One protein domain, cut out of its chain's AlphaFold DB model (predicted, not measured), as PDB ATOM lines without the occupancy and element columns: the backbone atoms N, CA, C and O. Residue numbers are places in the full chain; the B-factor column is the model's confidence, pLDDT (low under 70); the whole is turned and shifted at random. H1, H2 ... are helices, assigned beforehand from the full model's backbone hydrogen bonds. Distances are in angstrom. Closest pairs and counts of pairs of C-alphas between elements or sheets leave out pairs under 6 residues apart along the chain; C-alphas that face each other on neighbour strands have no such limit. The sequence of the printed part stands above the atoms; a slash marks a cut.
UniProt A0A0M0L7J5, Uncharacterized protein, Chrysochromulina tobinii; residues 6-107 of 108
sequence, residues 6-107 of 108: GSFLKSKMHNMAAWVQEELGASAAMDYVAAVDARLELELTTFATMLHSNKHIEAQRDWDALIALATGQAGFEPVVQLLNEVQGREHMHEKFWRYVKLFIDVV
ATOM      1  N   GLY A   6     161.834 375.510 201.746       92.88
ATOM      2  CA  GLY A   6     160.659 374.653 201.921       92.88
ATOM      3  C   GLY A   6     159.714 374.648 200.715       92.88
ATOM      4  O   GLY A   6     159.363 373.579 200.218       92.88
ATOM      5  N   SER A   7     159.365 375.823 200.178       94.00
ATOM      6  CA  SER A   7     158.508 375.937 198.989       94.00
ATOM      7  C   SER A   7     159.157 375.324 197.741       94.00
ATOM      8  O   SER A   7     158.481 374.677 196.935       94.00
ATOM      9  N   PHE A   8     160.481 375.458 197.601       94.94
ATOM     10  CA  PHE A   8     161.235 374.829 196.521       94.94
ATOM     11  C   PHE A   8     161.242 373.302 196.660       94.94
ATOM     12  O   PHE A   8     160.907 372.604 195.702       94.94
ATOM     13  N   LEU A   9     161.565 372.778 197.848       95.12
ATOM     14  CA  LEU A   9     161.548 371.341 198.132       95.12
ATOM     15  C   LEU A   9     160.168 370.743 197.879       95.12
ATOM     16  O   LEU A   9     160.069 369.731 197.187       95.12
ATOM     17  N   LYS A  10     159.101 371.402 198.347       94.88
ATOM     18  CA  LYS A  10     157.725 370.960 198.109       94.88
ATOM     19  C   LYS A  10     157.419 370.848 196.617       94.88
ATOM     20  O   LYS A  10     156.936 369.812 196.174       94.88
ATOM     21  N   SER A  11     157.786 371.855 195.822       96.62
ATOM     22  CA  SER A  11     157.630 371.800 194.363       96.62
ATOM     23  C   SER A  11     158.413 370.644 193.726       96.62
ATOM     24  O   SER A  11     157.909 369.977 192.823       96.62
ATOM     25  N   LYS A  12     159.639 370.363 194.182       96.94
ATOM     26  CA  LYS A  12     160.448 369.272 193.620       96.94
ATOM     27  C   LYS A  12     159.960 367.886 194.040       96.94
ATOM     28  O   LYS A  12     159.972 366.985 193.207       96.94
ATOM     29  N   MET A  13     159.481 367.726 195.271       95.19
ATOM     30  CA  MET A  13     158.851 366.484 195.723       95.19
ATOM     31  C   MET A  13     157.521 366.234 195.010       95.19
ATOM     32  O   MET A  13     157.273 365.105 194.598       95.19
ATOM     33  N   HIS A  14     156.723 367.280 194.765       96.25
ATOM     34  CA  HIS A  14     155.537 367.194 193.911       96.25
ATOM     35  C   HIS A  14     155.903 366.697 192.506       96.25
ATOM     36  O   HIS A  14     155.319 365.734 192.021       96.25
ATOM     37  N   ASN A  15     156.919 367.287 191.865       97.81
ATOM     38  CA  ASN A  15     157.356 366.859 190.531       97.81
ATOM     39  C   ASN A  15     157.843 365.403 190.504       97.81
ATOM     40  O   ASN A  15     157.626 364.699 189.518       97.81
ATOM     41  N   MET A  16     158.511 364.951 191.568       97.75
ATOM     42  CA  MET A  16     158.911 363.554 191.711       97.75
ATOM     43  C   MET A  16     157.684 362.646 191.822       97.75
ATOM     44  O   MET A  16     157.601 361.670 191.084       97.75
ATOM     45  N   ALA A  17     156.728 362.979 192.691       96.50
ATOM     46  CA  ALA A  17     155.502 362.207 192.871       96.50
ATOM     47  C   ALA A  17     154.659 362.150 191.591       96.50
ATOM     48  O   ALA A  17     154.212 361.074 191.214       96.50
ATOM     49  N   ALA A  18     154.512 363.275 190.886       97.81
ATOM     50  CA  ALA A  18     153.795 363.348 189.617       97.81
ATOM     51  C   ALA A  18     154.448 362.469 188.546       97.81
ATOM     52  O   ALA A  18     153.762 361.715 187.864       97.81
ATOM     53  N   TRP A  19     155.778 362.512 188.443       98.06
ATOM     54  CA  TRP A  19     156.507 361.636 187.532       98.06
ATOM     55  C   TRP A  19     156.353 360.155 187.906       98.06
ATOM     56  O   TRP A  19     156.091 359.339 187.030       98.06
ATOM     57  N   VAL A  20     156.480 359.790 189.186       97.06
ATOM     58  CA  VAL A  20     156.273 358.397 189.616       97.06
ATOM     59  C   VAL A  20     154.846 357.946 189.305       97.06
ATOM     60  O   VAL A  20     154.649 356.858 188.775       97.06
ATOM     61  N   GLN A  21     153.852 358.788 189.575       96.88
ATOM     62  CA  GLN A  21     152.457 358.500 189.268       96.88
ATOM     63  C   GLN A  21     152.229 358.284 187.765       96.88
ATOM     64  O   GLN A  21     151.500 357.370 187.385       96.88
ATOM     65  N   GLU A  22     152.874 359.080 186.913       97.50
ATOM     66  CA  GLU A  22     152.836 358.918 185.458       97.50
ATOM     67  C   GLU A  22     153.450 357.582 185.008       97.50
ATOM     68  O   GLU A  22     152.831 356.861 184.228       97.50
ATOM     69  N   GLU A  23     154.618 357.212 185.541       97.25
ATOM     70  CA  GLU A  23     155.302 355.943 185.228       97.25
ATOM     71  C   GLU A  23     154.496 354.714 185.669       97.25
ATOM     72  O   GLU A  23     154.522 353.672 185.013       97.25
ATOM     73  N   LEU A  24     153.776 354.824 186.787       94.88
ATOM     74  CA  LEU A  24     152.946 353.743 187.319       94.88
ATOM     75  C   LEU A  24     151.586 353.647 186.619       94.88
ATOM     76  O   LEU A  24     151.024 352.553 186.525       94.88
ATOM     77  N   GLY A  25     151.038 354.766 186.142       94.56
ATOM     78  CA  GLY A  25     149.728 354.824 185.502       94.56
ATOM     79  C   GLY A  25     148.636 354.160 186.350       94.56
ATOM     80  O   GLY A  25     148.480 354.444 187.537       94.56
ATOM     81  N   ALA A  26     147.888 353.231 185.748       92.31
ATOM     82  CA  ALA A  26     146.820 352.492 186.430       92.31
ATOM     83  C   ALA A  26     147.320 351.519 187.519       92.31
ATOM     84  O   ALA A  26     146.511 350.996 188.281       92.31
ATOM     85  N   SER A  27     148.628 351.258 187.589       92.06
ATOM     86  CA  SER A  27     149.244 350.402 188.606       92.06
ATOM     87  C   SER A  27     149.685 351.165 189.855       92.06
ATOM     88  O   SER A  27     150.240 350.548 190.759       92.06
ATOM     89  N   ALA A  28     149.467 352.482 189.923       93.19
ATOM     90  CA  ALA A  28     149.760 353.251 191.125       93.19
ATOM     91  C   ALA A  28     148.903 352.752 192.298       93.19
ATOM     92  O   ALA A  28     147.674 352.722 192.214       93.19
ATOM     93  N   ALA A  29     149.546 352.386 193.409       93.12
ATOM     94  CA  ALA A  29     148.840 351.908 194.597       93.12
ATOM     95  C   ALA A  29     147.999 353.008 195.271       93.12
ATOM     96  O   ALA A  29     147.055 352.710 196.002       93.12
ATOM     97  N   MET A  30     148.348 354.280 195.044       94.56
ATOM     98  CA  MET A  30     147.654 355.439 195.595       94.56
ATOM     99  C   MET A  30     147.940 356.721 194.801       94.56
ATOM    100  O   MET A  30     148.739 356.729 193.868       94.56
ATOM    101  N   ASP A  31     147.299 357.819 195.206       95.81
ATOM    102  CA  ASP A  31     147.602 359.166 194.724       95.81
ATOM    103  C   ASP A  31     148.822 359.743 195.463       95.81
ATOM    104  O   ASP A  31     148.719 360.282 196.569       95.81
ATOM    105  N   TYR A  32     150.000 359.578 194.861       94.69
ATOM    106  CA  TYR A  32     151.265 360.055 195.414       94.69
ATOM    107  C   TYR A  32     151.363 361.578 195.385       94.69
ATOM    108  O   TYR A  32     151.974 362.164 196.281       94.69
ATOM    109  N   VAL A  33     150.758 362.223 194.384       96.12
ATOM    110  CA  VAL A  33     150.741 363.685 194.276       96.12
ATOM    111  C   VAL A  33     149.955 364.274 195.438       96.12
ATOM    112  O   VAL A  33     150.494 365.087 196.187       96.12
ATOM    113  N   ALA A  34     148.729 363.796 195.666       95.12
ATOM    114  CA  ALA A  34     147.916 364.236 196.795       95.12
ATOM    115  C   ALA A  34     148.596 363.942 198.143       95.12
ATOM    116  O   ALA A  34     148.559 364.776 199.052       95.12
ATOM    117  N   ALA A  35     149.257 362.785 198.274       92.88
ATOM    118  CA  ALA A  35     149.964 362.411 199.497       92.88
ATOM    119  C   ALA A  35     151.149 363.339 199.828       92.88
ATOM    120  O   ALA A  35     151.388 363.623 201.006       92.88
ATOM    121  N   VAL A  36     151.880 363.813 198.812       92.25
ATOM    122  CA  VAL A  36     152.959 364.802 198.975       92.25
ATOM    123  C   VAL A  36     152.396 366.206 199.190       92.25
ATOM    124  O   VAL A  36     152.866 366.924 200.073       92.25
ATOM    125  N   ASP A  37     151.366 366.601 198.445       93.62
ATOM    126  CA  ASP A  37     150.783 367.944 198.530       93.62
ATOM    127  C   ASP A  37     150.126 368.222 199.887       93.62
ATOM    128  O   ASP A  37     150.154 369.364 200.363       93.62
ATOM    129  N   ALA A  38     149.616 367.178 200.548       92.88
ATOM    130  CA  ALA A  38     149.082 367.242 201.904       92.88
ATOM    131  C   ALA A  38     150.139 367.570 202.978       92.88
ATOM    132  O   ALA A  38     149.771 367.934 204.095       92.88
ATOM    133  N   ARG A  39     151.440 367.467 202.667       91.06
ATOM    134  CA  ARG A  39     152.525 367.726 203.624       91.06
ATOM    135  C   ARG A  39     152.821 369.202 203.798       91.06
ATOM    136  O   ARG A  39     152.751 370.007 202.863       91.06
ATOM    137  N   LEU A  40     153.230 369.554 205.006       92.12
ATOM    138  CA  LEU A  40     153.746 370.868 205.345       92.12
ATOM    139  C   LEU A  40     155.177 371.025 204.820       92.12
ATOM    140  O   LEU A  40     155.962 370.079 204.810       92.12
ATOM    141  N   GLU A  41     155.557 372.251 204.453       93.25
ATOM    142  CA  GLU A  41     156.932 372.558 204.028       93.25
ATOM    143  C   GLU A  41     157.974 372.138 205.077       93.25
ATOM    144  O   GLU A  41     159.054 371.672 204.716       93.25
ATOM    145  N   LEU A  42     157.643 372.256 206.369       92.06
ATOM    146  CA  LEU A  42     158.523 371.857 207.467       92.06
ATOM    147  C   LEU A  42     158.797 370.346 207.473       92.06
ATOM    148  O   LEU A  42     159.938 369.946 207.684       92.06
ATOM    149  N   GLU A  43     157.786 369.513 207.218       90.94
ATOM    150  CA  GLU A  43     157.942 368.052 207.164       90.94
ATOM    151  C   GLU A  43     158.868 367.650 206.011       90.94
ATOM    152  O   GLU A  43     159.806 366.876 206.195       90.94
ATOM    153  N   LEU A  44     158.655 368.241 204.833       90.69
ATOM    154  CA  LEU A  44     159.463 367.969 203.643       90.69
ATOM    155  C   LEU A  44     160.901 368.482 203.793       90.69
ATOM    156  O   LEU A  44     161.849 367.812 203.386       90.69
ATOM    157  N   THR A  45     161.073 369.642 204.430       93.44
ATOM    158  CA  THR A  45     162.399 370.183 204.759       93.44
ATOM    159  C   THR A  45     163.119 369.290 205.763       93.44
ATOM    160  O   THR A  45     164.296 368.999 205.590       93.44
ATOM    161  N   THR A  46     162.412 368.795 206.783       92.75
ATOM    162  CA  THR A  46     162.976 367.879 207.785       92.75
ATOM    163  C   THR A  46     163.452 366.587 207.128       92.75
ATOM    164  O   THR A  46     164.573 366.149 207.379       92.75
ATOM    165  N   PHE A  47     162.651 366.022 206.222       92.06
ATOM    166  CA  PHE A  47     163.042 364.844 205.455       92.06
ATOM    167  C   PHE A  47     164.279 365.097 204.580       92.06
ATOM    168  O   PHE A  47     165.210 364.293 204.589       92.06
ATOM    169  N   ALA A  48     164.349 366.238 203.886       94.25
ATOM    170  CA  ALA A  48     165.535 366.614 203.114       94.25
ATOM    171  C   ALA A  48     166.787 366.763 204.003       94.25
ATOM    172  O   ALA A  48     167.845 366.235 203.665       94.25
ATOM    173  N   THR A  49     166.670 367.376 205.185       94.94
ATOM    174  CA  THR A  49     167.763 367.463 206.171       94.94
ATOM    175  C   THR A  49     168.214 366.088 206.664       94.94
ATOM    176  O   THR A  49     169.410 365.850 206.852       94.94
ATOM    177  N   MET A  50     167.280 365.153 206.859       94.12
ATOM    178  CA  MET A  50     167.612 363.772 207.210       94.12
ATOM    179  C   MET A  50     168.370 363.070 206.082       94.12
ATOM    180  O   MET A  50     169.365 362.399 206.359       94.12
ATOM    181  N   LEU A  51     167.953 363.252 204.825       95.00
ATOM    182  CA  LEU A  51     168.681 362.738 203.662       95.00
ATOM    183  C   LEU A  51     170.091 363.327 203.590       95.00
ATOM    184  O   LEU A  51     171.052 362.581 203.430       95.00
ATOM    185  N   HIS A  52     170.238 364.639 203.783       95.81
ATOM    186  CA  HIS A  52     171.543 365.299 203.797       95.81
ATOM    187  C   HIS A  52     172.453 364.759 204.909       95.81
ATOM    188  O   HIS A  52     173.620 364.435 204.670       95.81
ATOM    189  N   SER A  53     171.903 364.562 206.109       96.06
ATOM    190  CA  SER A  53     172.626 363.963 207.241       96.06
ATOM    191  C   SER A  53     173.055 362.515 206.970       96.06
ATOM    192  O   SER A  53     174.020 362.037 207.563       96.06
ATOM    193  N   ASN A  54     172.382 361.832 206.040       95.44
ATOM    194  CA  ASN A  54     172.657 360.457 205.629       95.44
ATOM    195  C   ASN A  54     173.052 360.364 204.145       95.44
ATOM    196  O   ASN A  54     172.757 359.373 203.485       95.44
ATOM    197  N   LYS A  55     173.758 361.367 203.603       94.00
ATOM    198  CA  LYS A  55     174.074 361.460 202.160       94.00
ATOM    199  C   LYS A  55     174.815 360.260 201.552       94.00
ATOM    200  O   LYS A  55     174.822 360.090 200.338       94.00
ATOM    201  N   HIS A  56     175.416 359.407 202.381       95.12
ATOM    202  CA  HIS A  56     176.002 358.140 201.942       95.12
ATOM    203  C   HIS A  56     174.963 357.170 201.350       95.12
ATOM    204  O   HIS A  56     175.330 356.374 200.492       95.12
ATOM    205  N   ILE A  57     173.687 357.270 201.750       95.56
ATOM    206  CA  ILE A  57     172.570 356.486 201.202       95.56
ATOM    207  C   ILE A  57     172.437 356.722 199.694       95.56
ATOM    208  O   ILE A  57     172.351 355.769 198.926       95.56
ATOM    209  N   GLU A  58     172.473 357.985 199.253       96.19
ATOM    210  CA  GLU A  58     172.428 358.328 197.825       96.19
ATOM    211  C   GLU A  58     173.697 357.870 197.103       96.19
ATOM    212  O   GLU A  58     173.605 357.209 196.069       96.19
ATOM    213  N   ALA A  59     174.872 358.120 197.690       94.38
ATOM    214  CA  ALA A  59     176.152 357.755 197.087       94.38
ATOM    215  C   ALA A  59     176.303 356.237 196.859       94.38
ATOM    216  O   ALA A  59     176.948 355.815 195.900       94.38
ATOM    217  N   GLN A  60     175.720 355.421 197.741       97.31
ATOM    218  CA  GLN A  60     175.737 353.957 197.657       97.31
ATOM    219  C   GLN A  60     174.491 353.380 196.975       97.31
ATOM    220  O   GLN A  60     174.454 352.180 196.712       97.31
ATOM    221  N   ARG A  61     173.494 354.222 196.666       96.88
ATOM    222  CA  ARG A  61     172.166 353.815 196.176       96.88
ATOM    223  C   ARG A  61     171.510 352.765 197.077       96.88
ATOM    224  O   ARG A  61     170.933 351.788 196.601       96.88
ATOM    225  N   ASP A  62     171.623 352.974 198.384       97.75
ATOM    226  CA  ASP A  62     171.143 352.051 199.408       97.75
ATOM    227  C   ASP A  62     169.632 352.224 199.618       97.75
ATOM    228  O   ASP A  62     169.162 353.084 200.368       97.75
ATOM    229  N   TRP A  63     168.854 351.419 198.899       97.19
ATOM    230  CA  TRP A  63     167.398 351.423 199.000       97.19
ATOM    231  C   TRP A  63     166.899 351.035 200.392       97.19
ATOM    232  O   TRP A  63     165.956 351.653 200.885       97.19
ATOM    233  N   ASP A  64     167.534 350.057 201.033       96.12
ATOM    234  CA  ASP A  64     167.091 349.544 202.329       96.12
ATOM    235  C   ASP A  64     167.283 350.610 203.412       96.12
ATOM    236  O   ASP A  64     166.372 350.871 204.203       96.12
ATOM    237  N   ALA A  65     168.424 351.306 203.398       95.94
ATOM    238  CA  ALA A  65     168.666 352.436 204.286       95.94
ATOM    239  C   ALA A  65     167.702 353.603 204.015       95.94
ATOM    240  O   ALA A  65     167.211 354.223 204.962       95.94
ATOM    241  N   LEU A  66     167.385 353.892 202.747       95.69
ATOM    242  CA  LEU A  66     166.428 354.941 202.383       95.69
ATOM    243  C   LEU A  66     165.005 354.622 202.872       95.69
ATOM    244  O   LEU A  66     164.330 355.486 203.437       95.69
ATOM    245  N   ILE A  67     164.556 353.380 202.686       95.31
ATOM    246  CA  ILE A  67     163.249 352.907 203.147       95.31
ATOM    247  C   ILE A  67     163.191 352.908 204.676       95.31
ATOM    248  O   ILE A  67     162.202 353.375 205.246       95.31
ATOM    249  N   ALA A  68     164.249 352.456 205.356       94.25
ATOM    250  CA  ALA A  68     164.338 352.497 206.814       94.25
ATOM    251  C   ALA A  68     164.268 353.937 207.350       94.25
ATOM    252  O   ALA A  68     163.548 354.203 208.316       94.25
ATOM    253  N   LEU A  69     164.950 354.879 206.685       93.00
ATOM    254  CA  LEU A  69     164.928 356.299 207.034       93.00
ATOM    255  C   LEU A  69     163.509 356.885 206.951       93.00
ATOM    256  O   LEU A  69     163.092 357.601 207.863       93.00
ATOM    257  N   ALA A  70     162.761 356.562 205.891       91.44
ATOM    258  CA  ALA A  70     161.379 357.009 205.709       91.44
ATOM    259  C   ALA A  70     160.398 356.312 206.668       91.44
ATOM    260  O   ALA A  70     159.519 356.962 207.227       91.44
ATOM    261  N   THR A  71     160.575 355.011 206.919       91.06
ATOM    262  CA  THR A  71     159.715 354.222 207.823       91.06
ATOM    263  C   THR A  71     159.776 354.727 209.266       91.06
ATOM    264  O   THR A  71     158.790 354.650 209.993       91.06
ATOM    265  N   GLY A  72     160.913 355.287 209.690       83.81
ATOM    266  CA  GLY A  72     161.057 355.886 211.019       83.81
ATOM    267  C   GLY A  72     160.274 357.190 211.226       83.81
ATOM    268  O   GLY A  72     160.268 357.705 212.343       83.81
ATOM    269  N   GLN A  73     159.645 357.746 210.183       83.88
ATOM    270  CA  GLN A  73     158.918 359.013 210.245       83.88
ATOM    271  C   GLN A  73     157.406 358.781 210.273       83.88
ATOM    272  O   GLN A  73     156.821 358.211 209.353       83.88
ATOM    273  N   ALA A  74     156.755 359.259 211.334       81.56
ATOM    274  CA  ALA A  74     155.308 359.144 211.471       81.56
ATOM    275  C   ALA A  74     154.594 359.837 210.302       81.56
ATOM    276  O   ALA A  74     154.875 360.994 209.984       81.56
ATOM    277  N   GLY A  75     153.655 359.132 209.670       81.88
ATOM    278  CA  GLY A  75     152.914 359.658 208.534       81.88
ATOM    279  C   GLY A  75     153.634 359.505 207.194       81.88
ATOM    280  O   GLY A  75     153.073 359.921 206.190       81.88
ATOM    281  N   PHE A  76     154.842 358.945 207.114       86.31
ATOM    282  CA  PHE A  76     155.560 358.785 205.840       86.31
ATOM    283  C   PHE A  76     155.224 357.477 205.105       86.31
ATOM    284  O   PHE A  76     155.873 357.149 204.115       86.31
ATOM    285  N   GLU A  77     154.176 356.754 205.505       91.12
ATOM    286  CA  GLU A  77     153.743 355.510 204.856       91.12
ATOM    287  C   GLU A  77     153.524 355.666 203.335       91.12
ATOM    288  O   GLU A  77     153.974 354.796 202.587       91.12
ATOM    289  N   PRO A  78     152.945 356.776 202.820       90.25
ATOM    290  CA  PRO A  78     152.844 356.994 201.375       90.25
ATOM    291  C   PRO A  78     154.202 357.140 200.677       90.25
ATOM    292  O   PRO A  78     154.366 356.704 199.539       90.25
ATOM    293  N   VAL A  79     155.185 357.743 201.356       89.06
ATOM    294  CA  VAL A  79     156.554 357.877 200.840       89.06
ATOM    295  C   VAL A  79     157.223 356.508 200.817       89.06
ATOM    296  O   VAL A  79     157.818 356.155 199.810       89.06
ATOM    297  N   VAL A  80     157.067 355.703 201.870       92.62
ATOM    298  CA  VAL A  80     157.563 354.317 201.898       92.62
ATOM    299  C   VAL A  80     156.958 353.496 200.758       92.62
ATOM    300  O   VAL A  80     157.689 352.810 200.048       92.62
ATOM    301  N   GLN A  81     155.648 353.612 200.514       94.94
ATOM    302  CA  GLN A  81     155.015 352.941 199.378       94.94
ATOM    303  C   GLN A  81     155.599 353.421 198.043       94.94
ATOM    304  O   GLN A  81     155.888 352.593 197.184       94.94
ATOM    305  N   LEU A  82     155.812 354.730 197.866       94.31
ATOM    306  CA  LEU A  82     156.467 355.277 196.673       94.31
ATOM    307  C   LEU A  82     157.862 354.669 196.478       94.31
ATOM    308  O   LEU A  82     158.190 354.249 195.372       94.31
ATOM    309  N   LEU A  83     158.671 354.593 197.540       94.75
ATOM    310  CA  LEU A  83     160.014 354.010 197.488       94.75
ATOM    311  C   LEU A  83     159.976 352.548 197.035       94.75
ATOM    312  O   LEU A  83     160.735 352.180 196.144       94.75
ATOM    313  N   ASN A  84     159.057 351.747 197.582       95.25
ATOM    314  CA  ASN A  84     158.889 350.343 197.198       95.25
ATOM    315  C   ASN A  84     158.495 350.191 195.718       95.25
ATOM    316  O   ASN A  84     159.033 349.331 195.017       95.25
ATOM    317  N   GLU A  85     157.591 351.040 195.213       95.81
ATOM    318  CA  GLU A  85     157.217 351.015 193.794       95.81
ATOM    319  C   GLU A  85     158.407 351.342 192.884       95.81
ATOM    320  O   GLU A  85     158.622 350.673 191.869       95.81
ATOM    321  N   VAL A  86     159.194 352.363 193.229       97.19
ATOM    322  CA  VAL A  86     160.357 352.755 192.424       97.19
ATOM    323  C   VAL A  86     161.457 351.694 192.507       97.19
ATOM    324  O   VAL A  86     162.038 351.342 191.481       97.19
ATOM    325  N   GLN A  87     161.726 351.140 193.693       97.12
ATOM    326  CA  GLN A  87     162.748 350.108 193.897       97.12
ATOM    327  C   GLN A  87     162.504 348.897 192.988       97.12
ATOM    328  O   GLN A  87     163.441 348.414 192.356       97.12
ATOM    329  N   GLY A  88     161.248 348.464 192.833       95.62
ATOM    330  CA  GLY A  88     160.877 347.357 191.946       95.62
ATOM    331  C   GLY A  88     161.010 347.636 190.439       95.62
ATOM    332  O   GLY A  88     160.736 346.743 189.639       95.62
ATOM    333  N   ARG A  89     161.390 348.855 190.027       96.31
ATOM    334  CA  ARG A  89     161.406 349.308 188.625       96.31
ATOM    335  C   ARG A  89     162.740 349.955 188.259       96.31
ATOM    336  O   ARG A  89     162.895 351.174 188.312       96.31
ATOM    337  N   GLU A  90     163.702 349.132 187.839       96.94
ATOM    338  CA  GLU A  90     165.083 349.554 187.537       96.94
ATOM    339  C   GLU A  90     165.181 350.750 186.578       96.94
ATOM    340  O   GLU A  90     166.019 351.634 186.769       96.94
ATOM    341  N   HIS A  91     164.294 350.843 185.580       97.31
ATOM    342  CA  HIS A  91     164.309 351.940 184.604       97.31
ATOM    343  C   HIS A  91     164.068 353.322 185.233       97.31
ATOM    344  O   HIS A  91     164.463 354.337 184.660       97.31
ATOM    345  N   MET A  92     163.458 353.373 186.420       98.06
ATOM    346  CA  MET A  92     163.172 354.607 187.152       98.06
ATOM    347  C   MET A  92     164.337 355.050 188.048       98.06
ATOM    348  O   MET A  92     164.405 356.220 188.434       98.06
ATOM    349  N   HIS A  93     165.271 354.152 188.381       98.06
ATOM    350  CA  HIS A  93     166.255 354.370 189.449       98.06
ATOM    351  C   HIS A  93     167.137 355.595 189.206       98.06
ATOM    352  O   HIS A  93     167.293 356.423 190.099       98.06
ATOM    353  N   GLU A  94     167.679 355.768 187.998       98.19
ATOM    354  CA  GLU A  94     168.568 356.899 187.682       98.19
ATOM    355  C   GLU A  94     167.899 358.257 187.912       98.19
ATOM    356  O   GLU A  94     168.481 359.168 188.503       98.19
ATOM    357  N   LYS A  95     166.652 358.410 187.452       98.19
ATOM    358  CA  LYS A  95     165.911 359.664 187.614       98.19
ATOM    359  C   LYS A  95     165.487 359.874 189.065       98.19
ATOM    360  O   LYS A  95     165.539 361.006 189.542       98.19
ATOM    361  N   PHE A  96     165.137 358.804 189.771       98.31
ATOM    362  CA  PHE A  96     164.832 358.859 191.193       98.31
ATOM    363  C   PHE A  96     166.034 359.328 192.025       98.31
ATOM    364  O   PHE A  96     165.920 360.293 192.778       98.31
ATOM    365  N   TRP A  97     167.212 358.726 191.838       98.19
ATOM    366  CA  TRP A  97     168.407 359.109 192.594       98.19
ATOM    367  C   TRP A  97     168.838 360.555 192.316       98.19
ATOM    368  O   TRP A  97     169.288 361.242 193.229       98.19
ATOM    369  N   ARG A  98     168.591 361.085 191.108       98.19
ATOM    370  CA  ARG A  98     168.774 362.523 190.827       98.19
ATOM    371  C   ARG A  98     167.861 363.421 191.665       98.19
ATOM    372  O   ARG A  98     168.290 364.507 192.046       98.19
ATOM    373  N   TYR A  99     166.629 362.999 191.954       97.81
ATOM    374  CA  TYR A  99     165.753 363.729 192.876       97.81
ATOM    375  C   TYR A  99     166.265 363.659 194.313       97.81
ATOM    376  O   TYR A  99     166.333 364.693 194.969       97.81
ATOM    377  N   VAL A 100     166.683 362.479 194.782       97.25
ATOM    378  CA  VAL A 100     167.270 362.326 196.124       97.25
ATOM    379  C   VAL A 100     168.492 363.226 196.283       97.25
ATOM    380  O   VAL A 100     168.569 363.992 197.243       97.25
ATOM    381  N   LYS A 101     169.398 363.207 195.300       97.56
ATOM    382  CA  LYS A 101     170.558 364.094 195.262       97.56
ATOM    383  C   LYS A 101     170.154 365.567 195.296       97.56
ATOM    384  O   LYS A 101     170.700 366.326 196.084       97.56
ATOM    385  N   LEU A 102     169.169 365.967 194.490       96.94
ATOM    386  CA  LEU A 102     168.652 367.335 194.504       96.94
ATOM    387  C   LEU A 102     168.142 367.736 195.895       96.94
ATOM    388  O   LEU A 102     168.397 368.854 196.324       96.94
ATOM    389  N   PHE A 103     167.427 366.860 196.602       96.06
ATOM    390  CA  PHE A 103     166.935 367.169 197.947       96.06
ATOM    391  C   PHE A 103     168.071 367.332 198.958       96.06
ATOM    392  O   PHE A 103     167.978 368.207 199.813       96.06
ATOM    393  N   ILE A 104     169.136 366.533 198.833       95.62
ATOM    394  CA  ILE A 104     170.356 366.648 199.643       95.62
ATOM    395  C   ILE A 104     171.064 367.979 199.371       95.62
ATOM    396  O   ILE A 104     171.359 368.708 200.311       95.62
ATOM    397  N   ASP A 105     171.296 368.304 198.098       95.62
ATOM    398  CA  ASP A 105     172.078 369.475 197.677       95.62
ATOM    399  C   ASP A 105     171.363 370.811 198.002       95.62
ATOM    400  O   ASP A 105     171.988 371.860 198.086       95.62
ATOM    401  N   VAL A 106     170.035 370.803 198.168       92.94
ATOM    402  CA  VAL A 106     169.223 372.012 198.425       92.94
ATOM    403  C   VAL A 106     169.266 372.480 199.882       92.94
ATOM    404  O   VAL A 106     168.957 373.642 200.153       92.94
ATOM    405  N   VAL A 107     169.590 371.586 200.817       90.06
ATOM    406  CA  VAL A 107     169.640 371.883 202.260       90.06
ATOM    407  C   VAL A 107     171.070 372.021 202.799       90.06
ATOM    408  O   VAL A 107     171.238 372.128 204.015       90.06
TER     409      VAL A 107
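This is residues 6 to 107 of the 108 residues of an uncharacterized protein of Chrysochromulina tobinii (UniProt A0A0M0L7J5). Two long helices, H1 and H7, run side by side in opposite ways as one layer; the hairpin of H5 and H6 lies over them, with H2, H3 and H4 around the rim between. H3 crosses the ends of the long pair. The printed part has 102 residues, seven named helices in order H1 to H7 and no named strand: all helix. It is compact, with a radius of gyration of the C-alphas of 12.3 A and spans of 35, 29 and 22 A.

H1, residues 6 to 27, forms a hairpin with H2, residues 32 to 37, at 19 degrees; their closest C-alphas, Ala 17 and Val 33, are 5.2 A apart. H3, residues 41 to 53, touches H1 with residues 6 to 10 of H1 alone, about perpendicular at 87 degrees, closest at C-alphas Gly 6 and Glu 41, 4.8 A. H4 is residues 56 to 60. H5, residues 63 to 71, forms a hairpin with H6, residues 77 to 87, at 10 degrees, closest at C-alphas Ile 67 and Val 80, 6.0 A. H6 touches H2, closest at C-alphas Ala 35 and Pro 78, 6.4 A. H7, residues 90 to 106, touches residues 9 to 16 of H1, opposite ways at 9 degrees, closest at C-alphas Leu 9 and Phe 103, 6.8 A. H7 only just touches H4, with 3 pairs of C-alphas within 8 A, closest Glu 58 and Lys 101, 6.6 A. H5 and H7 are apart. Every O i to N i+4 pair is within hydrogen-bond range in H2 to H6; H1 has 16 of 18, H7 11 of 13.

H1 begins at C-alpha 6 (160.659, 374.653, 201.921) and is 29.9 A long. H3 is 18.2 A long. H7 is 25.3 A long and ends at C-alpha 106 (169.223, 372.012, 198.425).

The farthest C-alphas, Ala 26 and Ser 53, are 35.1 A apart. The printed part has no cut, each link is tight, and no printed residue is under 70 in pLDDT.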